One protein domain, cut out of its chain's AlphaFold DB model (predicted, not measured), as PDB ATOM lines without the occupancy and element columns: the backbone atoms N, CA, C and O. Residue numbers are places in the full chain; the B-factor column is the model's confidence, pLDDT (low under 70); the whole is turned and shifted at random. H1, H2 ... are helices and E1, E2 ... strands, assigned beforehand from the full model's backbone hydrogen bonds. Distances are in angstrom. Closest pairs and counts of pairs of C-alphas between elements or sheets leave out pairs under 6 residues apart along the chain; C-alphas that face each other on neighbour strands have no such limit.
ATOM      1  N   LEU A  56      11.646  45.784 -37.905       96.56
ATOM      2  CA  LEU A  56      10.529  46.530 -37.320       96.56
ATOM      3  C   LEU A  56       9.273  45.661 -37.154       96.56
ATOM      4  O   LEU A  56       8.575  45.796 -36.150       96.56
ATOM      5  N   ALA A  57       9.005  44.759 -38.101       97.06
ATOM      6  CA  ALA A  57       7.904  43.807 -38.018       97.06
ATOM      7  C   ALA A  57       8.044  42.896 -36.789       97.06
ATOM      8  O   ALA A  57       7.117  42.800 -35.986       97.06
ATOM      9  N   ILE A  58       9.218  42.295 -36.596       96.31
ATOM     10  CA  ILE A  58       9.501  41.413 -35.455       96.31
ATOM     11  C   ILE A  58       9.492  42.172 -34.131       96.31
ATOM     12  O   ILE A  58       8.929  41.678 -33.156       96.31
ATOM     13  N   GLU A  59      10.067  43.374 -34.084       96.69
ATOM     14  CA  GLU A  59      10.041  44.221 -32.887       96.69
ATOM     15  C   GLU A  59       8.610  44.598 -32.500       96.69
ATOM     16  O   GLU A  59       8.262  44.603 -31.319       96.69
ATOM     17  N   ARG A  60       7.751  44.867 -33.489       96.56
ATOM     18  CA  ARG A  60       6.332  45.122 -33.242       96.56
ATOM     19  C   ARG A  60       5.625  43.882 -32.700       96.56
ATOM     20  O   ARG A  60       4.983  43.995 -31.666       96.56
ATOM     21  N   ILE A  61       5.787  42.717 -33.335       97.44
ATOM     22  CA  ILE A  61       5.210  41.452 -32.836       97.44
ATOM     23  C   ILE A  61       5.681  41.184 -31.403       97.44
ATOM     24  O   ILE A  61       4.882  40.879 -30.525       97.44
ATOM     25  N   SER A  62       6.978  41.353 -31.151       96.56
ATOM     26  CA  SER A  62       7.580  41.124 -29.838       96.56
ATOM     27  C   SER A  62       7.049  42.078 -28.779       96.56
ATOM     28  O   SER A  62       6.865  41.678 -27.632       96.56
ATOM     29  N   ARG A  63       6.806  43.341 -29.140       95.25
ATOM     30  CA  ARG A  63       6.204  44.324 -28.241       95.25
ATOM     31  C   ARG A  63       4.771  43.947 -27.892       95.25
ATOM     32  O   ARG A  63       4.460  43.934 -26.708       95.25
ATOM     33  N   ASP A  64       3.950  43.620 -28.884       96.25
ATOM     34  CA  ASP A  64       2.549  43.254 -28.660       96.25
ATOM     35  C   ASP A  64       2.468  41.967 -27.808       96.25
ATOM     36  O   ASP A  64       1.742  41.918 -26.820       96.25
ATOM     37  N   LEU A  65       3.320  40.968 -28.079       96.12
ATOM     38  CA  LEU A  65       3.393  39.730 -27.290       96.12
ATOM     39  C   LEU A  65       3.782  39.948 -25.821       96.12
ATOM     40  O   LEU A  65       3.296  39.236 -24.944       96.12
ATOM     41  N   ARG A  66       4.641  40.929 -25.514       94.00
ATOM     42  CA  ARG A  66       5.002  41.242 -24.116       94.00
ATOM     43  C   ARG A  66       3.811  41.729 -23.291       94.00
ATOM     44  O   ARG A  66       3.851  41.595 -22.069       94.00
ATOM     45  N   TYR A  67       2.786  42.268 -23.947       93.88
ATOM     46  CA  TYR A  67       1.533  42.695 -23.332       93.88
ATOM     47  C   TYR A  67       0.395  41.695 -23.567       93.88
ATOM     48  O   TYR A  67      -0.764  42.026 -23.344       93.88
ATOM     49  N   ALA A  68       0.692  40.454 -23.959       95.88
ATOM     50  CA  ALA A  68      -0.332  39.424 -24.048       95.88
ATOM     51  C   ALA A  68      -0.992  39.176 -22.681       95.88
ATOM     52  O   ALA A  68      -0.327  39.165 -21.636       95.88
ATOM     53  N   ILE A  69      -2.305  38.944 -22.689       95.69
ATOM     54  CA  ILE A  69      -3.020  38.452 -21.511       95.69
ATOM     55  C   ILE A  69      -2.391  37.113 -21.080       95.69
ATOM     56  O   ILE A  69      -2.120  36.255 -21.931       95.69
ATOM     57  N   PRO A  70      -2.143  36.898 -19.771       93.12
ATOM     58  CA  PRO A  70      -1.563  35.651 -19.285       93.12
ATOM     59  C   PRO A  70      -2.302  34.430 -19.830       93.12
ATOM     60  O   PRO A  70      -3.523  34.355 -19.736       93.12
ATOM     61  N   ASN A  71      -1.558  33.480 -20.399       93.38
ATOM     62  CA  ASN A  71      -2.084  32.236 -20.975       93.38
ATOM     63  C   ASN A  71      -3.141  32.407 -22.087       93.38
ATOM     64  O   ASN A  71      -3.847  31.446 -22.378       93.38
ATOM     65  N   SER A  72      -3.255  33.571 -22.738       95.81
ATOM     66  CA  SER A  72      -4.156  33.742 -23.890       95.81
ATOM     67  C   SER A  72      -3.512  33.385 -25.230       95.81
ATOM     68  O   SER A  72      -4.182  33.455 -26.247       95.81
ATOM     69  N   ILE A  73      -2.207  33.110 -25.283       96.38
ATOM     70  CA  ILE A  73      -1.512  32.894 -26.559       96.38
ATOM     71  C   ILE A  73      -1.952  31.562 -27.171       96.38
ATOM     72  O   ILE A  73      -1.810  30.512 -26.540       96.38
ATOM     73  N   ARG A  74      -2.414  31.605 -28.424       95.06
ATOM     74  CA  ARG A  74      -2.637  30.433 -29.278       95.06
ATOM     75  C   ARG A  74      -1.894  30.580 -30.603       95.06
ATOM     76  O   ARG A  74      -1.777  31.680 -31.139       95.06
ATOM     77  N   VAL A  75      -1.388  29.463 -31.121       95.38
ATOM     78  CA  VAL A  75      -0.764  29.386 -32.447       95.38
ATOM     79  C   VAL A  75      -1.632  28.501 -33.333       95.38
ATOM     80  O   VAL A  75      -1.962  27.379 -32.951       95.38
ATOM     81  N   HIS A  76      -1.990  29.010 -34.507       92.62
ATOM     82  CA  HIS A  76      -2.707  28.289 -35.551       92.62
ATOM     83  C   HIS A  76      -1.722  27.937 -36.662       92.62
ATOM     84  O   HIS A  76      -1.289  28.813 -37.405       92.62
ATOM     85  N   SER A  77      -1.363  26.663 -36.783       88.38
ATOM     86  CA  SER A  77      -0.436  26.207 -37.822       88.38
ATOM     87  C   SER A  77      -1.191  25.671 -39.030       88.38
ATOM     88  O   SER A  77      -1.870  24.647 -38.935       88.38
ATOM     89  N   VAL A  78      -1.052  26.330 -40.185       80.69
ATOM     90  CA  VAL A  78      -1.568  25.811 -41.466       80.69
ATOM     91  C   VAL A  78      -0.556  24.851 -42.097       80.69
ATOM     92  O   VAL A  78      -0.921  23.797 -42.615       80.69
ATOM     93  N   ASN A  79       0.730  25.209 -42.061       81.50
ATOM     94  CA  ASN A  79       1.864  24.380 -42.478       81.50
ATOM     95  C   ASN A  79       3.153  24.859 -41.782       81.50
ATOM     96  O   ASN A  79       3.121  25.840 -41.051       81.50
ATOM     97  N   SER A  80       4.294  24.212 -42.044       76.44
ATOM     98  CA  SER A  80       5.581  24.492 -41.376       76.44
ATOM     99  C   SER A  80       6.129  25.920 -41.527       76.44
ATOM    100  O   SER A  80       7.119  26.254 -40.888       76.44
ATOM    101  N   THR A  81       5.560  26.733 -42.416       84.62
ATOM    102  CA  THR A  81       6.000  28.109 -42.708       84.62
ATOM    103  C   THR A  81       4.839  29.105 -42.748       84.62
ATOM    104  O   THR A  81       5.014  30.231 -43.210       84.62
ATOM    105  N   ASN A  82       3.643  28.695 -42.330       91.00
ATOM    106  CA  ASN A  82       2.450  29.530 -42.349       91.00
ATOM    107  C   ASN A  82       1.693  29.349 -41.037       91.00
ATOM    108  O   ASN A  82       0.639  28.706 -40.982       91.00
ATOM    109  N   ASP A  83       2.309  29.879 -39.987       94.38
ATOM    110  CA  ASP A  83       1.698  29.980 -38.676       94.38
ATOM    111  C   ASP A  83       1.024  31.343 -38.502       94.38
ATOM    112  O   ASP A  83       1.520  32.380 -38.957       94.38
ATOM    113  N   SER A  84      -0.067  31.341 -37.748       95.94
ATOM    114  CA  SER A  84      -0.675  32.546 -37.200       95.94
ATOM    115  C   SER A  84      -0.593  32.505 -35.682       95.94
ATOM    116  O   SER A  84      -0.761  31.448 -35.078       95.94
ATOM    117  N   ILE A  85      -0.346  33.643 -35.044       97.12
ATOM    118  CA  ILE A  85      -0.310  33.749 -33.580       97.12
ATOM    119  C   ILE A  85      -1.333  34.764 -33.109       97.12
ATOM    120  O   ILE A  85      -1.420  35.862 -33.654       97.12
ATOM    121  N   GLU A  86      -2.080  34.396 -32.078       97.38
ATOM    122  CA  GLU A  86      -3.194  35.172 -31.564       97.38
ATOM    123  C   GLU A  86      -3.173  35.255 -30.038       97.38
ATOM    124  O   GLU A  86      -2.763  34.307 -29.366       97.38
ATOM    125  N   PHE A  87      -3.585  36.402 -29.494       97.75
ATOM    126  CA  PHE A  87      -3.632  36.670 -28.058       97.75
ATOM    127  C   PHE A  87      -4.525  37.880 -27.737       97.75
ATOM    128  O   PHE A  87      -4.809  38.708 -28.604       97.75
ATOM    129  N   GLY A  88      -4.948  38.012 -26.476       97.31
ATOM    130  CA  GLY A  88      -5.558  39.242 -25.969       97.31
ATOM    131  C   GLY A  88      -4.502  40.321 -25.730       97.31
ATOM    132  O   GLY A  88      -3.487  40.035 -25.098       97.31
ATOM    133  N   ASP A  89      -4.734  41.545 -26.206       96.31
ATOM    134  CA  ASP A  89      -3.794  42.668 -26.071       96.31
ATOM    135  C   ASP A  89      -4.080  43.469 -24.793       96.31
ATOM    136  O   ASP A  89      -5.054  44.225 -24.712       96.31
ATOM    137  N   SER A  90      -3.268  43.254 -23.758       96.19
ATOM    138  CA  SER A  90      -3.470  43.865 -22.449       96.19
ATOM    139  C   SER A  90      -3.095  45.342 -22.457       96.19
ATOM    140  O   SER A  90      -1.966  45.721 -22.755       96.19
ATOM    141  N   ILE A  91      -4.030  46.180 -22.020       95.81
ATOM    142  CA  ILE A  91      -3.804  47.619 -21.841       95.81
ATOM    143  C   ILE A  91      -3.381  47.966 -20.410       95.81
ATOM    144  O   ILE A  91      -2.803  49.024 -20.171       95.81
ATOM    145  N   PHE A  92      -3.701  47.098 -19.449       94.81
ATOM    146  CA  PHE A  92      -3.434  47.313 -18.031       94.81
ATOM    147  C   PHE A  92      -3.346  45.976 -17.303       94.81
ATOM    148  O   PHE A  92      -4.173  45.096 -17.530       94.81
ATOM    149  N   GLN A  93      -2.375  45.825 -16.407       93.62
ATOM    150  CA  GLN A  93      -2.237  44.654 -15.542       93.62
ATOM    151  C   GLN A  93      -1.931  45.139 -14.134       93.62
ATOM    152  O   GLN A  93      -1.003  45.928 -13.957       93.62
ATOM    153  N   SER A  94      -2.690  44.667 -13.150       94.31
ATOM    154  CA  SER A  94      -2.575  45.155 -11.777       94.31
ATOM    155  C   SER A  94      -3.074  44.124 -10.767       94.31
ATOM    156  O   SER A  94      -3.377  42.972 -11.112       94.31
ATOM    157  N   HIS A  95      -3.116  44.553  -9.513       94.56
ATOM    158  CA  HIS A  95      -3.572  43.808  -8.360       94.56
ATOM    159  C   HIS A  95      -4.828  44.440  -7.765       94.56
ATOM    160  O   HIS A  95      -5.103  45.626  -7.935       94.56
ATOM    161  N   TYR A  96      -5.638  43.620  -7.105       95.56
ATOM    162  CA  TYR A  96      -6.853  44.065  -6.444       95.56
ATOM    163  C   TYR A  96      -6.835  43.712  -4.961       95.56
ATOM    164  O   TYR A  96      -6.351  42.663  -4.552       95.56
ATOM    165  N   SER A  97      -7.439  44.559  -4.138       95.44
ATOM    166  CA  SER A  97      -7.602  44.272  -2.709       95.44
ATOM    167  C   SER A  97      -8.774  43.325  -2.466       95.44
ATOM    168  O   SER A  97      -8.691  42.380  -1.685       95.44
ATOM    169  N   THR A  98      -9.891  43.584  -3.145       96.25
ATOM    170  CA  THR A  98     -11.161  42.886  -2.956       96.25
ATOM    171  C   THR A  98     -11.971  42.878  -4.245       96.25
ATOM    172  O   THR A  98     -11.840  43.755  -5.100       96.25
ATOM    173  N   ILE A  99     -12.828  41.869  -4.364       97.31
ATOM    174  CA  ILE A  99     -13.953  41.867  -5.294       97.31
ATOM    175  C   ILE A  99     -15.196  41.854  -4.411       97.31
ATOM    176  O   ILE A  99     -15.371  40.923  -3.624       97.31
ATOM    177  N   ASP A 100     -16.041  42.865  -4.518       96.56
ATOM    178  CA  ASP A 100     -17.265  43.031  -3.741       96.56
ATOM    179  C   ASP A 100     -18.498  42.609  -4.544       96.56
ATOM    180  O   ASP A 100     -18.477  42.522  -5.774       96.56
ATOM    181  N   GLY A 101     -19.588  42.341  -3.823       94.19
ATOM    182  CA  GLY A 101     -20.855  41.873  -4.381       94.19
ATOM    183  C   GLY A 101     -21.132  40.398  -4.083       94.19
ATOM    184  O   GLY A 101     -20.222  39.566  -3.999       94.19
ATOM    185  N   THR A 102     -22.415  40.089  -3.893       92.75
ATOM    186  CA  THR A 102     -22.951  38.727  -3.716       92.75
ATOM    187  C   THR A 102     -23.562  38.167  -5.004       92.75
ATOM    188  O   THR A 102     -23.758  36.960  -5.107       92.75
ATOM    189  N   SER A 103     -23.835  39.030  -5.986       94.25
ATOM    190  CA  SER A 103     -24.332  38.704  -7.325       94.25
ATOM    191  C   SER A 103     -23.797  39.712  -8.344       94.25
ATOM    192  O   SER A 103     -23.429  40.821  -7.966       94.25
ATOM    193  N   SER A 104     -23.799  39.343  -9.627       94.19
ATOM    194  CA  SER A 104     -23.412  40.229 -10.734       94.19
ATOM    195  C   SER A 104     -24.284  41.502 -10.787       94.19
ATOM    196  O   SER A 104     -25.499  41.383 -10.602       94.19
ATOM    197  N   PRO A 105     -23.722  42.689 -11.096       95.75
ATOM    198  CA  PRO A 105     -22.305  42.959 -11.361       95.75
ATOM    199  C   PRO A 105     -21.448  42.949 -10.086       95.75
ATOM    200  O   PRO A 105     -21.878  43.402  -9.026       95.75
ATOM    201  N   TYR A 106     -20.211  42.468 -10.205       97.88
ATOM    202  CA  TYR A 106     -19.213  42.545  -9.134       97.88
ATOM    203  C   TYR A 106     -18.396  43.830  -9.257       97.88
ATOM    204  O   TYR A 106     -18.255  44.370 -10.352       97.88
ATOM    205  N   THR A 107     -17.838  44.305  -8.142       97.62
ATOM    206  CA  THR A 107     -16.944  45.475  -8.114       97.62
ATOM    207  C   THR A 107     -15.554  45.053  -7.661       97.62
ATOM    208  O   THR A 107     -15.384  44.631  -6.525       97.62
ATOM    209  N   LEU A 108     -14.556  45.149  -8.533       97.56
ATOM    210  CA  LEU A 108     -13.150  44.958  -8.186       97.56
ATOM    211  C   LEU A 108     -12.549  46.290  -7.734       97.56
ATOM    212  O   LEU A 108     -12.683  47.292  -8.435       97.56
ATOM    213  N   ASN A 109     -11.877  46.285  -6.584       96.06
ATOM    214  CA  ASN A 109     -11.172  47.442  -6.035       96.06
ATOM    215  C   ASN A 109      -9.657  47.275  -6.245       96.06
ATOM    216  O   ASN A 109      -9.027  46.473  -5.548       96.06
ATOM    217  N   ASP A 110      -9.078  48.029  -7.182       95.25
ATOM    218  CA  ASP A 110      -7.625  48.089  -7.403       95.25
ATOM    219  C   ASP A 110      -6.912  48.648  -6.160       95.25
ATOM    220  O   ASP A 110      -7.414  49.563  -5.499       95.25
ATOM    221  N   ASP A 111      -5.758  48.073  -5.818       89.75
ATOM    222  CA  ASP A 111      -4.999  48.404  -4.606       89.75
ATOM    223  C   ASP A 111      -3.762  49.285  -4.856       89.75
ATOM    224  O   ASP A 111      -3.082  49.687  -3.910       89.75
ATOM    225  N   THR A 112      -3.483  49.630  -6.113       83.88
ATOM    226  CA  THR A 112      -2.273  50.356  -6.514       83.88
ATOM    227  C   THR A 112      -2.456  51.872  -6.526       83.88
ATOM    228  O   THR A 112      -1.474  52.616  -6.508       83.88
ATOM    229  N   GLY A 113      -3.707  52.348  -6.558       81.12
ATOM    230  CA  GLY A 113      -4.030  53.774  -6.667       81.12
ATOM    231  C   GLY A 113      -3.692  54.372  -8.039       81.12
ATOM    232  O   GLY A 113      -3.644  55.595  -8.184       81.12
ATOM    233  N   LEU A 114      -3.438  53.522  -9.037       86.38
ATOM    234  CA  LEU A 114      -3.189  53.934 -10.411       86.38
ATOM    235  C   LEU A 114      -4.491  54.340 -11.107       86.38
ATOM    236  O   LEU A 114      -5.573  53.823 -10.823       86.38
ATOM    237  N   THR A 115      -4.380  55.253 -12.071       89.44
ATOM    238  CA  THR A 115      -5.503  55.588 -12.949       89.44
ATOM    239  C   THR A 115      -5.780  54.415 -13.882       89.44
ATOM    240  O   THR A 115      -4.966  54.103 -14.753       89.44
ATOM    241  N   ILE A 116      -6.942  53.792 -13.716       94.31
ATOM    242  CA  ILE A 116      -7.361  52.652 -14.525       94.31
ATOM    243  C   ILE A 116      -7.844  53.159 -15.897       94.31
ATOM    244  O   ILE A 116      -8.737  54.013 -15.945       94.31
ATOM    245  N   PRO A 117      -7.279  52.678 -17.021       94.69
ATOM    246  CA  PRO A 117      -7.745  53.064 -18.347       94.69
ATOM    247  C   PRO A 117      -9.111  52.445 -18.657       94.69
ATOM    248  O   PRO A 117      -9.478  51.402 -18.120       94.69
ATOM    249  N   THR A 118      -9.849  53.058 -19.581       94.94
ATOM    250  CA  THR A 118     -11.094  52.482 -20.107       94.94
ATOM    251  C   THR A 118     -10.823  51.139 -20.783       94.94
ATOM    252  O   THR A 118      -9.918  51.049 -21.618       94.94
ATOM    253  N   ALA A 119     -11.633  50.131 -20.462       96.94
ATOM    254  CA  ALA A 119     -11.514  48.779 -20.991       96.94
ATOM    255  C   ALA A 119     -12.890  48.185 -21.305       96.94
ATOM    256  O   ALA A 119     -13.841  48.451 -20.570       96.94
ATOM    257  N   ASN A 120     -12.974  47.341 -22.333       96.62
ATOM    258  CA  ASN A 120     -14.179  46.559 -22.627       96.62
ATOM    259  C   ASN A 120     -14.230  45.260 -21.815       96.62
ATOM    260  O   ASN A 120     -15.304  44.817 -21.415       96.62
ATOM    261  N   TYR A 121     -13.066  44.659 -21.560       97.94
ATOM    262  CA  TYR A 121     -12.962  43.346 -20.942       97.94
ATOM    263  C   TYR A 121     -11.971  43.342 -19.786       97.94
ATOM    264  O   TYR A 121     -10.943  44.029 -19.801       97.94
ATOM    265  N   ILE A 122     -12.267  42.499 -18.804       97.94
ATOM    266  CA  ILE A 122     -11.372  42.172 -17.703       97.94
ATOM    267  C   ILE A 122     -11.104  40.673 -17.699       97.94
ATOM    268  O   ILE A 122     -12.025  39.864 -17.797       97.94
ATOM    269  N   SER A 123      -9.832  40.308 -17.579       97.75
ATOM    270  CA  SER A 123      -9.395  38.944 -17.349       97.75
ATOM    271  C   SER A 123      -8.902  38.761 -15.917       97.75
ATOM    272  O   SER A 123      -8.059  39.524 -15.442       97.75
ATOM    273  N   ILE A 124      -9.432  37.753 -15.226       97.12
ATOM    274  CA  ILE A 124      -9.071  37.399 -13.849       97.12
ATOM    275  C   ILE A 124      -8.768  35.905 -13.825       97.12
ATOM    276  O   ILE A 124      -9.609  35.098 -14.212       97.12
ATOM    277  N   TYR A 125      -7.576  35.541 -13.350       95.88
ATOM    278  CA  TYR A 125      -7.146  34.153 -13.179       95.88
ATOM    279  C   TYR A 125      -7.239  33.282 -14.452       95.88
ATOM    280  O   TYR A 125      -7.718  32.145 -14.424       95.88
ATOM    281  N   ASN A 126      -6.762  33.797 -15.592       94.81
ATOM    282  CA  ASN A 126      -6.722  33.015 -16.826       94.81
ATOM    283  C   ASN A 126      -5.600  31.961 -16.815       94.81
ATOM    284  O   ASN A 126      -4.411  32.268 -16.926       94.81
ATOM    285  N   THR A 127      -5.976  30.693 -16.704       91.75
ATOM    286  CA  THR A 127      -5.034  29.574 -16.551       91.75
ATOM    287  C   THR A 127      -4.698  28.857 -17.858       91.75
ATOM    288  O   THR A 127      -3.685  28.162 -17.910       91.75
ATOM    289  N   ASN A 128      -5.497  29.022 -18.915       92.44
ATOM    290  CA  ASN A 128      -5.259  28.404 -20.221       92.44
ATOM    291  C   ASN A 128      -5.945  29.197 -21.350       92.44
ATOM    292  O   ASN A 128      -6.814  30.029 -21.103       92.44
ATOM    293  N   ALA A 129      -5.563  28.932 -22.600       94.00
ATOM    294  CA  ALA A 129      -6.126  29.653 -23.740       94.00
ATOM    295  C   ALA A 129      -7.614  29.324 -23.953       94.00
ATOM    296  O   ALA A 129      -8.401  30.222 -24.240       94.00
ATOM    297  N   ASP A 130      -8.026  28.070 -23.759       94.31
ATOM    298  CA  ASP A 130      -9.413  27.640 -23.991       94.31
ATOM    299  C   ASP A 130     -10.415  28.414 -23.122       94.31
ATOM    300  O   ASP A 130     -11.453  28.866 -23.605       94.31
ATOM    301  N   ASN A 131     -10.073  28.656 -21.855       94.12
ATOM    302  CA  ASN A 131     -10.863  29.481 -20.950       94.12
ATOM    303  C   ASN A 131     -10.969  30.911 -21.486       94.12
ATOM    304  O   ASN A 131     -12.071  31.455 -21.501       94.12
ATOM    305  N   PHE A 132      -9.881  31.510 -21.971       96.62
ATOM    306  CA  PHE A 132      -9.896  32.859 -22.546       96.62
ATOM    307  C   PHE A 132     -10.816  32.970 -23.774       96.62
ATOM    308  O   PHE A 132     -11.665  33.859 -23.829       96.62
ATOM    309  N   TYR A 133     -10.696  32.038 -24.724       96.88
ATOM    310  CA  TYR A 133     -11.449  32.056 -25.988       96.88
ATOM    311  C   TYR A 133     -12.885  31.503 -25.874       96.88
ATOM    312  O   TYR A 133     -13.669  31.624 -26.810       96.88
ATOM    313  N   SER A 134     -13.274  30.941 -24.723       96.38
ATOM    314  CA  SER A 134     -14.654  30.489 -24.446       96.38
ATOM    315  C   SER A 134     -15.640  31.612 -24.078       96.38
ATOM    316  O   SER A 134     -16.789  31.338 -23.725       96.38
ATOM    317  N   TYR A 135     -15.209  32.878 -24.152       95.81
ATOM    318  CA  TYR A 135     -16.076  34.054 -24.022       95.81
ATOM    319  C   TYR A 135     -17.354  33.907 -24.891       95.81
ATOM    320  O   TYR A 135     -17.296  33.304 -25.960       95.81
ATOM    321  N   PRO A 136     -18.537  34.383 -24.454       94.81
ATOM    322  CA  PRO A 136     -18.848  35.000 -23.161       94.81
ATOM    323  C   PRO A 136     -19.049  33.996 -22.012       94.81
ATOM    324  O   PRO A 136     -19.294  34.398 -20.882       94.81
ATOM    325  N   ASN A 137     -18.911  32.690 -22.260       94.25
ATOM    326  CA  ASN A 137     -19.046  31.645 -21.234       94.25
ATOM    327  C   ASN A 137     -17.738  31.377 -20.467       94.25
ATOM    328  O   ASN A 137     -17.607  30.353 -19.794       94.25
ATOM    329  N   SER A 138     -16.770  32.290 -20.572       94.94
ATOM    330  CA  SER A 138     -15.466  32.170 -19.932       94.94
ATOM    331  C   SER A 138     -15.571  32.224 -18.410       94.94
ATOM    332  O   SER A 138     -16.356  32.975 -17.833       94.94
ATOM    333  N   THR A 139     -14.706  31.464 -17.744       94.56
ATOM    334  CA  THR A 139     -14.484  31.542 -16.293       94.56
ATOM    335  C   THR A 139     -13.430  32.579 -15.905       94.56
ATOM    336  O   THR A 139     -13.177  32.771 -14.719       94.56
ATOM    337  N   SER A 140     -12.805  33.235 -16.888       95.69
ATOM    338  CA  SER A 140     -11.650  34.113 -16.680       95.69
ATOM    339  C   SER A 140     -11.695  35.422 -17.459       95.69
ATOM    340  O   SER A 140     -10.778  36.220 -17.297       95.69
ATOM    341  N   VAL A 141     -12.707  35.647 -18.301       97.69
ATOM    342  CA  VAL A 141     -12.897  36.861 -19.110       97.69
ATOM    343  C   VAL A 141     -14.329  37.349 -18.942       97.69
ATOM    344  O   VAL A 141     -15.266  36.572 -19.115       97.69
ATOM    345  N   PHE A 142     -14.489  38.634 -18.639       97.69
ATOM    346  CA  PHE A 142     -15.768  39.237 -18.277       97.69
ATOM    347  C   PHE A 142     -15.953  40.609 -18.929       97.69
ATOM    348  O   PHE A 142     -14.976  41.334 -19.140       97.69
ATOM    349  N   ASP A 143     -17.206  40.980 -19.191       97.25
ATOM    350  CA  ASP A 143     -17.570  42.310 -19.684       97.25
ATOM    351  C   ASP A 143     -17.424  43.354 -18.582       97.25
ATOM    352  O   ASP A 143     -18.054  43.246 -17.525       97.25
ATOM    353  N   VAL A 144     -16.639  44.395 -18.847       97.88
ATOM    354  CA  VAL A 144     -16.555  45.577 -17.987       97.88
ATOM    355  C   VAL A 144     -17.769  46.461 -18.255       97.88
ATOM    356  O   VAL A 144     -18.043  46.841 -19.391       97.88
ATOM    357  N   THR A 145     -18.506  46.813 -17.205       97.38
ATOM    358  CA  THR A 145     -19.696  47.670 -17.302       97.38
ATOM    359  C   THR A 145     -19.379  49.128 -17.005       97.38
ATOM    360  O   THR A 145     -19.955  50.024 -17.620       97.38
ATOM    361  N   SER A 146     -18.472  49.389 -16.061       96.62
ATOM    362  CA  SER A 146     -18.005  50.740 -15.753       96.62
ATOM    363  C   SER A 146     -16.662  50.728 -15.028       96.62
ATOM    364  O   SER A 146     -16.308  49.763 -14.351       96.62
ATOM    365  N   ILE A 147     -15.921  51.827 -15.165       96.44
ATOM    366  CA  ILE A 147     -14.690  52.097 -14.419       96.44
ATOM    367  C   ILE A 147     -14.836  53.482 -13.792       96.44
ATOM    368  O   ILE A 147     -15.119  54.454 -14.494       96.44
ATOM    369  N   SER A 148     -14.668  53.567 -12.473       93.88
ATOM    370  CA  SER A 148     -14.770  54.814 -11.712       93.88
ATOM    371  C   SER A 148     -13.689  54.857 -10.637       93.88
ATOM    372  O   SER A 148     -13.705  54.073  -9.690       93.88
ATOM    373  N   GLY A 149     -12.724  55.765 -10.786       91.69
ATOM    374  CA  GLY A 149     -11.558  55.814  -9.903       91.69
ATOM    375  C   GLY A 149     -10.771  54.500  -9.940       91.69
ATOM    376  O   GLY A 149     -10.334  54.075 -11.006       91.69
ATOM    377  N   SER A 150     -10.608  53.861  -8.778       93.25
ATOM    378  CA  SER A 150      -9.946  52.558  -8.619       93.25
ATOM    379  C   SER A 150     -10.913  51.363  -8.657       93.25
ATOM    380  O   SER A 150     -10.521  50.240  -8.344       93.25
ATOM    381  N   GLN A 151     -12.183  51.591  -9.004       95.25
ATOM    382  CA  GLN A 151     -13.211  50.554  -9.022       95.25
ATOM    383  C   GLN A 151     -13.567  50.146 -10.447       95.25
ATOM    384  O   GLN A 151     -13.824  50.993 -11.306       95.25
ATOM    385  N   ILE A 152     -13.634  48.836 -10.674       97.50
ATOM    386  CA  ILE A 152     -14.047  48.229 -11.938       97.50
ATOM    387  C   ILE A 152     -15.296  47.401 -11.682       97.50
ATOM    388  O   ILE A 152     -15.257  46.446 -10.908       97.50
ATOM    389  N   GLN A 153     -16.396  47.735 -12.348       97.81
ATOM    390  CA  GLN A 153     -17.592  46.902 -12.346       97.81
ATOM    391  C   GLN A 153     -17.606  45.993 -13.569       97.81
ATOM    392  O   GLN A 153     -17.297  46.434 -14.677       97.81
ATOM    393  N   PHE A 154     -17.970  44.728 -13.378       97.94
ATOM    394  CA  PHE A 154     -18.018  43.743 -14.457       97.94
ATOM    395  C   PHE A 154     -19.097  42.681 -14.228       97.94
ATOM    396  O   PHE A 154     -19.508  42.416 -13.091       97.94
ATOM    397  N   ASN A 155     -19.550  42.060 -15.317       95.88
ATOM    398  CA  ASN A 155     -20.554  41.001 -15.288       95.88
ATOM    399  C   ASN A 155     -19.908  39.615 -15.279       95.88
ATOM    400  O   ASN A 155     -19.145  39.285 -16.181       95.88
ATOM    401  N   ALA A 156     -20.256  38.776 -14.304       95.00
ATOM    402  CA  ALA A 156     -19.777  37.396 -14.248       95.00
ATOM    403  C   ALA A 156     -20.840  36.450 -13.678       95.00
ATOM    404  O   ALA A 156     -21.551  36.791 -12.733       95.00
ATOM    405  N   ASN A 157     -20.909  35.226 -14.210       92.88
ATOM    406  CA  ASN A 157     -21.847  34.200 -13.732       92.88
ATOM    407  C   ASN A 157     -21.564  33.783 -12.281       92.88
ATOM    408  O   ASN A 157     -22.479  33.483 -11.515       92.88
ATOM    409  N   GLN A 158     -20.289  33.771 -11.897       92.88
ATOM    410  CA  GLN A 158     -19.819  33.484 -10.547       92.88
ATOM    411  C   GLN A 158     -18.730  34.482 -10.178       92.88
ATOM    412  O   GLN A 158     -18.024  34.979 -11.052       92.88
ATOM    413  N   LYS A 159     -18.599  34.773  -8.882       95.00
ATOM    414  CA  LYS A 159     -17.568  35.676  -8.371       95.00
ATOM    415  C   LYS A 159     -16.180  35.080  -8.657       95.00
ATOM    416  O   LYS A 159     -15.873  34.030  -8.087       95.00
ATOM    417  N   PRO A 160     -15.351  35.706  -9.508       95.00
ATOM    418  CA  PRO A 160     -14.029  35.177  -9.812       95.00
ATOM    419  C   PRO A 160     -13.058  35.419  -8.654       95.00
ATOM    420  O   PRO A 160     -13.275  36.285  -7.802       95.00
ATOM    421  N   TYR A 161     -11.968  34.654  -8.636       94.12
ATOM    422  CA  TYR A 161     -10.905  34.781  -7.646       94.12
ATOM    423  C   TYR A 161      -9.553  34.393  -8.255       94.12
ATOM    424  O   TYR A 161      -9.396  33.282  -8.757       94.12
ATOM    425  N   SER A 162      -8.575  35.300  -8.179       94.81
ATOM    426  CA  SER A 162      -7.157  35.016  -8.421       94.81
ATOM    427  C   SER A 162      -6.445  34.844  -7.070       94.81
ATOM    428  O   SER A 162      -6.508  35.755  -6.242       94.81
ATOM    429  N   PRO A 163      -5.723  33.732  -6.826       93.75
ATOM    430  CA  PRO A 163      -4.955  33.525  -5.593       93.75
ATOM    431  C   PRO A 163      -3.948  34.643  -5.296       93.75
ATOM    432  O   PRO A 163      -3.725  35.000  -4.142       93.75
ATOM    433  N   ASN A 164      -3.365  35.226  -6.347       92.25
ATOM    434  CA  ASN A 164      -2.414  36.333  -6.243       92.25
ATOM    435  C   ASN A 164      -3.080  37.705  -6.388       92.25
ATOM    436  O   ASN A 164      -2.369  38.696  -6.526       92.25
ATOM    437  N   HIS A 165      -4.413  37.750  -6.389       94.69
ATOM    438  CA  HIS A 165      -5.225  38.947  -6.563       94.69
ATOM    439  C   HIS A 165      -4.866  39.764  -7.811       94.69
ATOM    440  O   HIS A 165      -4.804  40.986  -7.763       94.69
ATOM    441  N   ARG A 166      -4.590  39.097  -8.937       94.44
ATOM    442  CA  ARG A 166      -4.216  39.749 -10.199       94.44
ATOM    443  C   ARG A 166      -5.392  39.871 -11.149       94.44
ATOM    444  O   ARG A 166      -6.274  39.012 -11.181       94.44
ATOM    445  N   TYR A 167      -5.350  40.911 -11.971       96.12
ATOM    446  CA  TYR A 167      -6.249  41.073 -13.102       96.12
ATOM    447  C   TYR A 167      -5.546  41.757 -14.276       96.12
ATOM    448  O   TYR A 167      -4.471  42.351 -14.148       96.12
ATOM    449  N   SER A 168      -6.144  41.651 -15.455       96.62
ATOM    450  CA  SER A 168      -5.681  42.325 -16.663       96.62
ATOM    451  C   SER A 168      -6.861  42.896 -17.432       96.62
ATOM    452  O   SER A 168      -7.887  42.241 -17.566       96.62
ATOM    453  N   LEU A 169      -6.725  44.108 -17.950       97.56
ATOM    454  CA  LEU A 169      -7.712  44.744 -18.811       97.56
ATOM    455  C   LEU A 169      -7.259  44.691 -20.258       97.56
ATOM    456  O   LEU A 169      -6.059  44.780 -20.543       97.56
ATOM    457  N   PHE A 170      -8.223  44.577 -21.164       97.75
ATOM    458  CA  PHE A 170      -7.998  44.612 -22.602       97.75
ATOM    459  C   PHE A 170      -9.255  45.074 -23.344       97.75
ATOM    460  O   PHE A 170     -10.363  45.061 -22.807       97.75
ATOM    461  N   ASN A 171      -9.072  45.489 -24.597       96.88
ATOM    462  CA  ASN A 171     -10.174  45.913 -25.466       96.88
ATOM    463  C   ASN A 171     -10.457  44.924 -26.590       96.88
ATOM    464  O   ASN A 171     -11.607  44.769 -26.990       96.88
ATOM    465  N   THR A 172      -9.412  44.298 -27.131       96.38
ATOM    466  CA  THR A 172      -9.495  43.483 -28.346       96.38
ATOM    467  C   THR A 172      -8.437  42.388 -28.317       96.38
ATOM    468  O   THR A 172      -7.466  42.475 -27.560       96.38
ATOM    469  N   CYS A 173      -8.598  41.390 -29.174       97.75
ATOM    470  CA  CYS A 173      -7.549  40.436 -29.499       97.75
ATOM    471  C   CYS A 173      -6.727  40.915 -30.704       97.75
ATOM    472  O   CYS A 173      -7.171  41.744 -31.505       97.75
ATOM    473  N   VAL A 174      -5.511  40.388 -30.819       97.88
ATOM    474  CA  VAL A 174      -4.574  40.653 -31.912       97.88
ATOM    475  C   VAL A 174      -4.146  39.324 -32.514       97.88
ATOM    476  O   VAL A 174      -3.839  38.388 -31.783       97.88
ATOM    477  N   CYS A 175      -4.121  39.248 -33.847       97.88
ATOM    478  CA  CYS A 175      -3.574  38.106 -34.576       97.88
ATOM    479  C   CYS A 175      -2.547  38.573 -35.611       97.88
ATOM    480  O   CYS A 175      -2.781  39.547 -36.330       97.88
ATOM    481  N   TYR A 176      -1.423  37.868 -35.715       97.94
ATOM    482  CA  TYR A 176      -0.507  37.980 -36.844       97.94
ATOM    483  C   TYR A 176      -0.659  36.757 -37.732       97.94
ATOM    484  O   TYR A 176      -0.506  35.645 -37.246       97.94
ATOM    485  N   SER A 177      -0.941  36.963 -39.017       96.69
ATOM    486  CA  SER A 177      -1.185  35.875 -39.969       96.69
ATOM    487  C   SER A 177      -0.596  36.215 -41.331       96.69
ATOM    488  O   SER A 177      -0.781  37.329 -41.835       96.69
ATOM    489  N   LEU A 178       0.105  35.251 -41.924       95.94
ATOM    490  CA  LEU A 178       0.638  35.341 -43.279       95.94
ATOM    491  C   LEU A 178      -0.458  34.996 -44.296       95.94
ATOM    492  O   LEU A 178      -1.174  34.007 -44.141       95.94
ATOM    493  N   ASP A 179      -0.615  35.828 -45.322       92.50
ATOM    494  CA  ASP A 179      -1.520  35.541 -46.432       92.50
ATOM    495  C   ASP A 179      -0.844  34.718 -47.541       92.50
ATOM    496  O   ASP A 179       0.361  34.461 -47.545       92.50
ATOM    497  N   THR A 180      -1.631  34.330 -48.542       90.19
ATOM    498  CA  THR A 180      -1.148  33.560 -49.696       90.19
ATOM    499  C   THR A 180      -0.220  34.344 -50.632       90.19
ATOM    500  O   THR A 180       0.425  33.736 -51.480       90.19
ATOM    501  N   ASN A 181      -0.156  35.673 -50.512       92.12
ATOM    502  CA  ASN A 181       0.665  36.552 -51.351       92.12
ATOM    503  C   ASN A 181       2.020  36.885 -50.710       92.12
ATOM    504  O   ASN A 181       2.787  37.667 -51.276       92.12
ATOM    505  N   GLY A 182       2.330  36.318 -49.541       93.62
ATOM    506  CA  GLY A 182       3.561  36.625 -48.820       93.62
ATOM    507  C   GLY A 182       3.498  37.953 -48.062       93.62
ATOM    508  O   GLY A 182       4.525  38.608 -47.873       93.62
ATOM    509  N   ILE A 183       2.302  38.384 -47.660       96.06
ATOM    510  CA  ILE A 183       2.078  39.571 -46.838       96.06
ATOM    511  C   ILE A 183       1.692  39.122 -45.431       96.06
ATOM    512  O   ILE A 183       0.693  38.435 -45.223       96.06
ATOM    513  N   LEU A 184       2.482  39.540 -44.446       97.38
ATOM    514  CA  LEU A 184       2.169  39.332 -43.038       97.38
ATOM    515  C   LEU A 184       1.278  40.476 -42.557       97.38
ATOM    516  O   LEU A 184       1.671  41.645 -42.597       97.38
ATOM    517  N   TYR A 185       0.077  40.135 -42.103       97.62
ATOM    518  CA  TYR A 185      -0.900  41.088 -41.589       97.62
ATOM    519  C   TYR A 185      -0.967  41.053 -40.065       97.62
ATOM    520  O   TYR A 185      -0.767  40.010 -39.447       97.62
ATOM    521  N   ARG A 186      -1.314  42.201 -39.474       97.81
ATOM    522  CA  ARG A 186      -1.793  42.326 -38.096       97.81
ATOM    523  C   ARG A 186      -3.293  42.604 -38.116       97.81
ATOM    524  O   ARG A 186      -3.709  43.668 -38.582       97.81
ATOM    525  N   TYR A 187      -4.066  41.673 -37.582       98.19
ATOM    526  CA  TYR A 187      -5.500  41.779 -37.344       98.19
ATOM    527  C   TYR A 187      -5.749  42.256 -35.913       98.19
ATOM    528  O   TYR A 187      -5.069  41.801 -34.990       98.19
ATOM    529  N   SER A 188      -6.706  43.157 -35.715       97.44
ATOM    530  CA  SER A 188      -7.162  43.593 -34.388       97.44
ATOM    531  C   SER A 188      -8.618  44.050 -34.417       97.44
ATOM    532  O   SER A 188      -9.205  44.173 -35.491       97.44
ATOM    533  N   GLY A 189      -9.206  44.305 -33.247       96.06
ATOM    534  CA  GLY A 189     -10.568  44.848 -33.182       96.06
ATOM    535  C   GLY A 189     -11.686  43.815 -33.079       96.06
ATOM    536  O   GLY A 189     -12.834  44.136 -33.357       96.06
ATOM    537  N   TYR A 190     -11.361  42.589 -32.681       97.50
ATOM    538  CA  TYR A 190     -12.323  41.516 -32.431       97.50
ATOM    539  C   TYR A 190     -12.213  41.033 -30.980       97.50
ATOM    540  O   TYR A 190     -11.206  41.267 -30.299       97.50
ATOM    541  N   ASN A 191     -13.270  40.400 -30.482       96.12
ATOM    542  CA  ASN A 191     -13.332  39.848 -29.132       96.12
ATOM    543  C   ASN A 191     -12.831  38.385 -29.090       96.12
ATOM    544  O   ASN A 191     -12.656  37.768 -30.140       96.12
ATOM    545  N   PRO A 192     -12.611  37.794 -27.899       95.94
ATOM    546  CA  PRO A 192     -12.064  36.438 -27.792       95.94
ATOM    547  C   PRO A 192     -12.939  35.315 -28.370       95.94
ATOM    548  O   PRO A 192     -12.450  34.211 -28.540       95.94
ATOM    549  N   SER A 193     -14.222  35.529 -28.666       95.88
ATOM    550  CA  SER A 193     -15.068  34.477 -29.257       95.88
ATOM    551  C   SER A 193     -15.157  34.540 -30.779       95.88
ATOM    552  O   SER A 193     -15.805  33.697 -31.393       95.88
ATOM    553  N   GLN A 194     -14.580  35.578 -31.379       95.69
ATOM    554  CA  GLN A 194     -14.680  35.878 -32.801       95.69
ATOM    555  C   GLN A 194     -13.498  35.318 -33.596       95.69
ATOM    556  O   GLN A 194     -12.428  35.049 -33.046       95.69
ATOM    557  N   ASP A 195     -13.694  35.166 -34.905       93.88
ATOM    558  CA  ASP A 195     -12.639  34.746 -35.819       93.88
ATOM    559  C   ASP A 195     -11.909  35.978 -36.371       93.88
ATOM    560  O   ASP A 195     -12.505  36.911 -36.914       93.88
ATOM    561  N   PHE A 196     -10.585  35.998 -36.225       94.50
ATOM    562  CA  PHE A 196      -9.775  37.153 -36.604       94.50
ATOM    563  C   PHE A 196      -9.812  37.455 -38.110       94.50
ATOM    564  O   PHE A 196      -9.539  38.588 -38.506       94.50
ATOM    565  N   GLN A 197     -10.100  36.474 -38.972       92.31
ATOM    566  CA  GLN A 197     -10.149  36.670 -40.420       92.31
ATOM    567  C   GLN A 197     -11.451  37.338 -40.858       92.31
ATOM    568  O   GLN A 197     -11.426  38.110 -41.821       92.31
ATOM    569  N   THR A 198     -12.565  37.044 -40.182       94.50
ATOM    570  CA  THR A 198     -13.899  37.538 -40.558       94.50
ATOM    571  C   THR A 198     -14.367  38.741 -39.754       94.50
ATOM    572  O   THR A 198     -15.054  39.595 -40.309       94.50
ATOM    573  N   ASP A 199     -14.006  38.823 -38.475       96.44
ATOM    574  CA  ASP A 199     -14.598  39.776 -37.530       96.44
ATOM    575  C   ASP A 199     -13.664  40.924 -37.128       96.44
ATOM    576  O   ASP A 199     -14.112  41.893 -36.514       96.44
ATOM    577  N   ALA A 200     -12.367  40.841 -37.443       96.62
ATOM    578  CA  ALA A 200     -11.425  41.908 -37.120       96.62
ATOM    579  C   ALA A 200     -11.820  43.222 -37.809       96.62
ATOM    580  O   ALA A 200     -11.891  43.296 -39.038       96.62
ATOM    581  N   SER A 201     -12.019  44.284 -37.024       96.62
ATOM    582  CA  SER A 201     -12.320  45.612 -37.567       96.62
ATOM    583  C   SER A 201     -11.115  46.262 -38.247       96.62
ATOM    584  O   SER A 201     -11.291  47.099 -39.129       96.62
ATOM    585  N   ASP A 202      -9.898  45.878 -37.850       96.62
ATOM    586  CA  ASP A 202      -8.650  46.418 -38.378       96.62
ATOM    587  C   ASP A 202      -7.769  45.318 -38.973       96.62
ATOM    588  O   ASP A 202      -7.475  44.305 -38.334       96.62
ATOM    589  N   LYS A 203      -7.256  45.575 -40.180       96.50
ATOM    590  CA  LYS A 203      -6.289  44.724 -40.879       96.50
ATOM    591  C   LYS A 203      -5.162  45.584 -41.440       96.50
ATOM    592  O   LYS A 203      -5.346  46.308 -42.414       96.50
ATOM    593  N   ASN A 204      -3.977  45.476 -40.847       96.81
ATOM    594  CA  ASN A 204      -2.816  46.289 -41.207       96.81
ATOM    595  C   ASN A 204      -1.705  45.438 -41.816       96.81
ATOM    596  O   ASN A 204      -1.372  44.379 -41.286       96.81
ATOM    597  N   ILE A 205      -1.090  45.916 -42.899       96.81
ATOM    598  CA  ILE A 205       0.116  45.291 -43.458       96.81
ATOM    599  C   ILE A 205       1.268  45.518 -42.478       96.81
ATOM    600  O   ILE A 205       1.555  46.657 -42.105       96.81
ATOM    601  N   LEU A 206       1.923  44.436 -42.065       96.62
ATOM    602  CA  LEU A 206       3.129  44.507 -41.251       96.62
ATOM    603  C   LEU A 206       4.381  44.519 -42.131       96.62
ATOM    604  O   LEU A 206       5.253  45.367 -41.953       96.62
ATOM    605  N   ILE A 207       4.459  43.578 -43.072       97.06
ATOM    606  CA  ILE A 207       5.571  43.423 -44.012       97.06
ATOM    607  C   ILE A 207       5.133  42.598 -45.232       97.06
ATOM    608  O   ILE A 207       4.260  41.737 -45.126       97.06
ATOM    609  N   ASP A 208       5.741  42.883 -46.382       94.38
ATOM    610  CA  ASP A 208       5.600  42.152 -47.642       94.38
ATOM    611  C   ASP A 208       6.819  41.246 -47.918       94.38
ATOM    612  O   ASP A 208       7.794  41.234 -47.167       94.38
ATOM    613  N   ASN A 209       6.782  40.486 -49.017       95.00
ATOM    614  CA  ASN A 209       7.880  39.606 -49.444       95.00
ATOM    615  C   ASN A 209       8.268  38.536 -48.406       95.00
ATOM    616  O   ASN A 209       9.412  38.070 -48.370       95.00
ATOM    617  N   VAL A 210       7.315  38.117 -47.578       96.25
ATOM    618  CA  VAL A 210       7.479  37.038 -46.606       96.25
ATOM    619  C   VAL A 210       7.342  35.697 -47.326       96.25
ATOM    620  O   VAL A 210       6.386  35.459 -48.056       96.25
ATOM    621  N   GLN A 211       8.326  34.823 -47.147       95.06
ATOM    622  CA  GLN A 211       8.308  33.441 -47.640       95.06
ATOM    623  C   GLN A 211       7.770  32.471 -46.594       95.06
ATOM    624  O   GLN A 211       7.234  31.427 -46.946       95.06
ATOM    625  N   GLY A 212       7.928  32.811 -45.316       95.19
ATOM    626  CA  GLY A 212       7.411  32.007 -44.228       95.19
ATOM    627  C   GLY A 212       7.491  32.726 -42.896       95.19
ATOM    628  O   GLY A 212       8.380  33.553 -42.670       95.19
ATOM    629  N   VAL A 213       6.560  32.388 -42.015       96.44
ATOM    630  CA  VAL A 213       6.585  32.772 -40.610       96.44
ATOM    631  C   VAL A 213       6.253  31.547 -39.765       96.44
ATOM    632  O   VAL A 213       5.313  30.813 -40.066       96.44
ATOM    633  N   GLU A 214       7.067  31.312 -38.744       96.12
ATOM    634  CA  GLU A 214       6.885  30.228 -37.782       96.12
ATOM    635  C   GLU A 214       6.789  30.830 -36.379       96.12
ATOM    636  O   GLU A 214       7.626  31.654 -35.985       96.12
ATOM    637  N   PHE A 215       5.780  30.397 -35.628       96.31
ATOM    638  CA  PHE A 215       5.574  30.775 -34.238       96.31
ATOM    639  C   PHE A 215       5.595  29.523 -33.370       96.31
ATOM    640  O   PHE A 215       4.785  28.618 -33.534       96.31
ATOM    641  N   LYS A 216       6.492  29.478 -32.385       94.69
ATOM    642  CA  LYS A 216       6.515  28.399 -31.389       94.69
ATOM    643  C   LYS A 216       6.243  28.966 -30.018       94.69
ATOM    644  O   LYS A 216       7.034  29.758 -29.513       94.69
ATOM    645  N   TYR A 217       5.137  28.538 -29.423       94.19
ATOM    646  CA  TYR A 217       4.782  28.895 -28.063       94.19
ATOM    647  C   TYR A 217       5.149  27.767 -27.100       94.19
ATOM    648  O   TYR A 217       4.677  26.638 -27.218       94.19
ATOM    649  N   TYR A 218       5.987  28.102 -26.128       92.81
ATOM    650  CA  TYR A 218       6.364  27.246 -25.017       92.81
ATOM    651  C   TYR A 218       5.669  27.781 -23.758       92.81
ATOM    652  O   TYR A 218       6.062  28.841 -23.251       92.81
ATOM    653  N   PRO A 219       4.622  27.104 -23.254       87.06
ATOM    654  CA  PRO A 219       3.924  27.557 -22.062       87.06
ATOM    655  C   PRO A 219       4.865  27.548 -20.853       87.06
ATOM    656  O   PRO A 219       5.737  26.687 -20.719       87.06
ATOM    657  N   GLY A 220       4.680  28.529 -19.970       81.25
ATOM    658  CA  GLY A 220       5.457  28.645 -18.742       81.25
ATOM    659  C   GLY A 220       5.178  27.486 -17.788       81.25
ATOM    660  O   GLY A 220       4.093  26.903 -17.788       81.25
ATOM    661  N   ASN A 221       6.157  27.167 -16.951       80.69
ATOM    662  CA  ASN A 221       6.016  26.196 -15.870       80.69
ATOM    663  C   ASN A 221       6.512  26.810 -14.549       80.69
ATOM    664  O   ASN A 221       6.867  27.984 -14.497       80.69
ATOM    665  N   LEU A 222       6.543  26.029 -13.465       73.56
ATOM    666  CA  LEU A 222       6.953  26.521 -12.140       73.56
ATOM    667  C   LEU A 222       8.395  27.064 -12.087       73.56
ATOM    668  O   LEU A 222       8.741  27.769 -11.144       73.56
ATOM    669  N   SER A 223       9.237  26.725 -13.064       72.56
ATOM    670  CA  SER A 223      10.662  27.076 -13.092       72.56
ATOM    671  C   SER A 223      11.040  28.027 -14.228       72.56
ATOM    672  O   SER A 223      12.041  28.726 -14.110       72.56
ATOM    673  N   ASN A 224      10.251  28.083 -15.306       76.81
ATOM    674  CA  ASN A 224      10.546  28.850 -16.513       76.81
ATOM    675  C   ASN A 224       9.359  29.728 -16.916       76.81
ATOM    676  O   ASN A 224       8.220  29.262 -16.990       76.81
ATOM    677  N   ALA A 225       9.644  30.988 -17.250       85.06
ATOM    678  CA  ALA A 225       8.672  31.868 -17.887       85.06
ATOM    679  C   ALA A 225       8.249  31.315 -19.257       85.06
ATOM    680  O   ALA A 225       9.013  30.608 -19.917       85.06
ATOM    681  N   ALA A 226       7.039  31.665 -19.687       90.94
ATOM    682  CA  ALA A 226       6.568  31.328 -21.023       90.94
ATOM    683  C   ALA A 226       7.438  32.010 -22.093       90.94
ATOM    684  O   ALA A 226       7.972  33.099 -21.869       90.94
ATOM    685  N   LEU A 227       7.582  31.370 -23.250       94.25
ATOM    686  CA  LEU A 227       8.449  31.824 -24.334       94.25
ATOM    687  C   LEU A 227       7.727  31.691 -25.674       94.25
ATOM    688  O   LEU A 227       7.128  30.658 -25.959       94.25
ATOM    689  N   VAL A 228       7.833  32.717 -26.512       96.31
ATOM    690  CA  VAL A 228       7.483  32.637 -27.932       96.31
ATOM    691  C   VAL A 228       8.753  32.788 -28.757       96.31
ATOM    692  O   VAL A 228       9.454  33.791 -28.633       96.31
ATOM    693  N   SER A 229       9.034  31.806 -29.608       96.50
ATOM    694  CA  SER A 229      10.049  31.906 -30.656       96.50
ATOM    695  C   SER A 229       9.381  32.291 -31.970       96.50
ATOM    696  O   SER A 229       8.384  31.686 -32.366       96.50
ATOM    697  N   ILE A 230       9.956  33.278 -32.651       96.88
ATOM    698  CA  ILE A 230       9.503  33.812 -33.933       96.88
ATOM    699  C   ILE A 230      10.608  33.566 -34.956       96.88
ATOM    700  O   ILE A 230      11.731  34.041 -34.771       96.88
ATOM    701  N   THR A 231      10.282  32.884 -36.050       96.94
ATOM    702  CA  THR A 231      11.144  32.799 -37.233       96.94
ATOM    703  C   THR A 231      10.444  33.483 -38.398       96.94
ATOM    704  O   THR A 231       9.384  33.038 -38.825       96.94
ATOM    705  N   LEU A 232      11.031  34.556 -38.930       97.00
ATOM    706  CA  LEU A 232      10.522  35.272 -40.103       97.00
ATOM    707  C   LEU A 232      11.497  35.116 -41.269       97.00
ATOM    708  O   LEU A 232      12.669  35.474 -41.152       97.00
ATOM    709  N   ILE A 233      11.002  34.625 -42.402       96.06
ATOM    710  CA  ILE A 233      11.779  34.418 -43.625       96.06
ATOM    711  C   ILE A 233      11.276  35.398 -44.682       96.06
ATOM    712  O   ILE A 233      10.114  35.338 -45.082       96.06
ATOM    713  N   VAL A 234      12.147  36.284 -45.163       96.12
ATOM    714  CA  VAL A 234      11.835  37.261 -46.220       96.12
ATOM    715  C   VAL A 234      12.713  37.045 -47.446       96.12
ATOM    716  O   VAL A 234      13.866  36.624 -47.336       96.12
ATOM    717  N   LYS A 235      12.178  37.343 -48.631       93.38
ATOM    718  CA  LYS A 235      12.892  37.235 -49.908       93.38
ATOM    719  C   LYS A 235      13.423  38.594 -50.356       93.38
ATOM    720  O   LYS A 235      12.660  39.543 -50.481       93.38
ATOM    721  N   ILE A 236      14.718  38.666 -50.665       86.50
ATOM    722  CA  ILE A 236      15.392  39.832 -51.252       86.50
ATOM    723  C   ILE A 236      16.007  39.409 -52.584       86.50
ATOM    724  O   ILE A 236      17.035  38.731 -52.609       86.50
ATOM    725  N   GLY A 237      15.391  39.812 -53.697       82.12
ATOM    726  CA  GLY A 237      15.816  39.358 -55.023       82.12
ATOM    727  C   GLY A 237      15.800  37.828 -55.096       82.12
ATOM    728  O   GLY A 237      14.754  37.218 -54.886       82.12
ATOM    729  N   ASP A 238      16.963  37.220 -55.325       81.12
ATOM    730  CA  ASP A 238      17.137  35.758 -55.379       81.12
ATOM    731  C   ASP A 238      17.617  35.139 -54.054       81.12
ATOM    732  O   ASP A 238      17.815  33.931 -53.963       81.12
ATOM    733  N   SER A 239      17.819  35.953 -53.015       84.31
ATOM    734  CA  SER A 239      18.280  35.510 -51.696       84.31
ATOM    735  C   SER A 239      17.159  35.526 -50.661       84.31
ATOM    736  O   SER A 239      16.166  36.243 -50.794       84.31
ATOM    737  N   GLN A 240      17.333  34.748 -49.596       91.19
ATOM    738  CA  GLN A 240      16.452  34.750 -48.430       91.19
ATOM    739  C   GLN A 240      17.209  35.273 -47.210       91.19
ATOM    740  O   GLN A 240      18.392  34.983 -47.036       91.19
ATOM    741  N   LEU A 241      16.518  36.035 -46.365       92.44
ATOM    742  CA  LEU A 241      16.988  36.394 -45.033       92.44
ATOM    743  C   LEU A 241      16.053  35.787 -43.993       92.44
ATOM    744  O   LEU A 241      14.837  35.962 -44.075       92.44
ATOM    745  N   THR A 242      16.645  35.137 -42.998       95.06
ATOM    746  CA  THR A 242      15.928  34.569 -41.860       95.06
ATOM    747  C   THR A 242      16.247  35.372 -40.612       95.06
ATOM    748  O   THR A 242      17.410  35.634 -40.298       95.06
ATOM    749  N   TYR A 243      15.201  35.754 -39.897       95.75
ATOM    750  CA  TYR A 243      15.282  36.466 -38.637       95.75
ATOM    751  C   TYR A 243      14.689  35.597 -37.538       95.75
ATOM    752  O   TYR A 243      13.604  35.042 -37.706       95.75
ATOM    753  N   HIS A 244      15.392  35.528 -36.413       96.44
ATOM    754  CA  HIS A 244      14.961  34.799 -35.229       96.44
ATOM    755  C   HIS A 244      14.828  35.766 -34.062       96.44
ATOM    756  O   HIS A 244      15.706  36.607 -33.856       96.44
ATOM    757  N   GLN A 245      13.744  35.637 -33.306       96.06
ATOM    758  CA  GLN A 245      13.514  36.415 -32.100       96.06
ATOM    759  C   GLN A 245      12.806  35.574 -31.052       96.06
ATOM    760  O   GLN A 245      11.821  34.897 -31.334       96.06
ATOM    761  N   GLU A 246      13.290  35.682 -29.825       96.25
ATOM    762  CA  GLU A 246      12.692  35.067 -28.651       96.25
ATOM    763  C   GLU A 246      12.059  36.141 -27.769       96.25
ATOM    764  O   GLU A 246      12.629  37.217 -27.542       96.25
ATOM    765  N   VAL A 247      10.848  35.865 -27.293       95.06
ATOM    766  CA  VAL A 247      10.059  36.782 -26.475       95.06
ATOM    767  C   VAL A 247       9.595  36.049 -25.229       95.06
ATOM    768  O   VAL A 247       8.755  35.154 -25.296       95.06
ATOM    769  N   HIS A 248      10.134  36.443 -24.079       92.25
ATOM    770  CA  HIS A 248       9.649  35.959 -22.794       92.25
ATOM    771  C   HIS A 248       8.316  36.629 -22.452       92.25
ATOM    772  O   HIS A 248       8.205  37.858 -22.473       92.25
ATOM    773  N   ILE A 249       7.324  35.812 -22.115       90.69
ATOM    774  CA  ILE A 249       5.955  36.222 -21.813       90.69
ATOM    775  C   ILE A 249       5.709  36.105 -20.313       90.69
ATOM    776  O   ILE A 249       6.051  35.108 -19.664       90.69
ATOM    777  N   ARG A 250       5.073  37.129 -19.744       81.88
ATOM    778  CA  ARG A 250       4.712  37.164 -18.329       81.88
ATOM    779  C   ARG A 250       3.370  36.462 -18.088       81.88
ATOM    780  O   ARG A 250       2.347  37.113 -17.912       81.88
TER     781      ARG A 250
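Overview. This is residues 56 to 250 of the 253 residues of the protein "MSHA biogenesis protein MshO" of Thermotomaculum hydrothermale (UniProt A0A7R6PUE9). One end of this elongated model is a small closed barrel of six strands, E2, E3, E6, E5, E4 and E7 round the ring; the long E2 and E7 run on out of it side by side and, with E1, E8 and E9, make a sheet in the other part. There H1 lies in the angle between that sheet and a second sheet, E10 E11 E12, while the short H2 sits outside the barrel. The printed part has 195 residues, mostly strand, with two named helices and twelve strands in the order H1 E1 E2 E3 E4 H2 E5 E6 E7 E8 E9 E10 E11 E12, and neighbour strands are antiparallel. It is compact, with a radius of gyration of the C-alphas of 18.0 A and spans of 65 by 38 by 28 A.

Arrangement. After H1, residues 56 to 66, E1, residues 74 to 79, and E2, residues 82 to 100, form a hairpin, with N 76 and O 84 2.8 A apart. E2 bends by 94 degrees at residue 97 and pairs there with E3, residues 106 to 110 (N 97 and O 109, 2.9 A). E4 is residues 121 to 124; H2, residues 129 to 133, is on the barrel, outside it and over none of its strands, at a height of 5.7 A. E5, residues 141 to 148, pairs with E4 (N 142 and O 122, 2.9 A) and forms a hairpin with E6, residues 151 to 155 (N 153 and O 146, 2.9 A), which pairs with E3 (N 108 and O 152, 2.8 A). E7, residues 166 to 178, closes the ring between E4 (N 123 and O 168, 2.7 A) and E2 (N 169 and O 92, 2.8 A). E8, residues 184 to 190, pairs with E7 (N 187 and O 175, 2.8 A) and E9, residues 202 to 207 (N 186 and O 204, 2.8 A). E10, residues 210 to 218, E11, residues 226 to 236, and E12, residues 239 to 249, form a meander, each strand the antiparallel neighbour of the one before (N 218 and O 227, 2.8 A; N 230 and O 245, 2.8 A); E1 E2 E3 and E7 E8 E9 are meanders too. The closest C-alphas of E2 and E10 are those of Asp 83 and Glu 214, 5.3 A apart. H1 is on one face of this sheet, two layers, 9.1 A high, along E12 at 16 degrees on the local plane; C-alphas 66 and 249 are the closest, 5.6 A apart. H1 is also outside the barrel, at a height of 8.4 A. In H1 and H2 every O i to N i+4 pair is within hydrogen-bond range.

Along the chain. H1 begins at C-alpha 56, (10.529, 46.530, -37.320), and is 15.3 A long. E2 measures 45.4 A, E7 33.7 A, E11 32.6 A and E12 32.3 A. E12 ends at C-alpha 249, (5.955, 36.222, -21.813).

Size, cuts and confidence. The C-alphas of Thr 102 and Asp 238 are the two farthest apart, 65.5 A. The printed part has no cut, the link E8 to E9 is long, and no printed residue is under pLDDT 70.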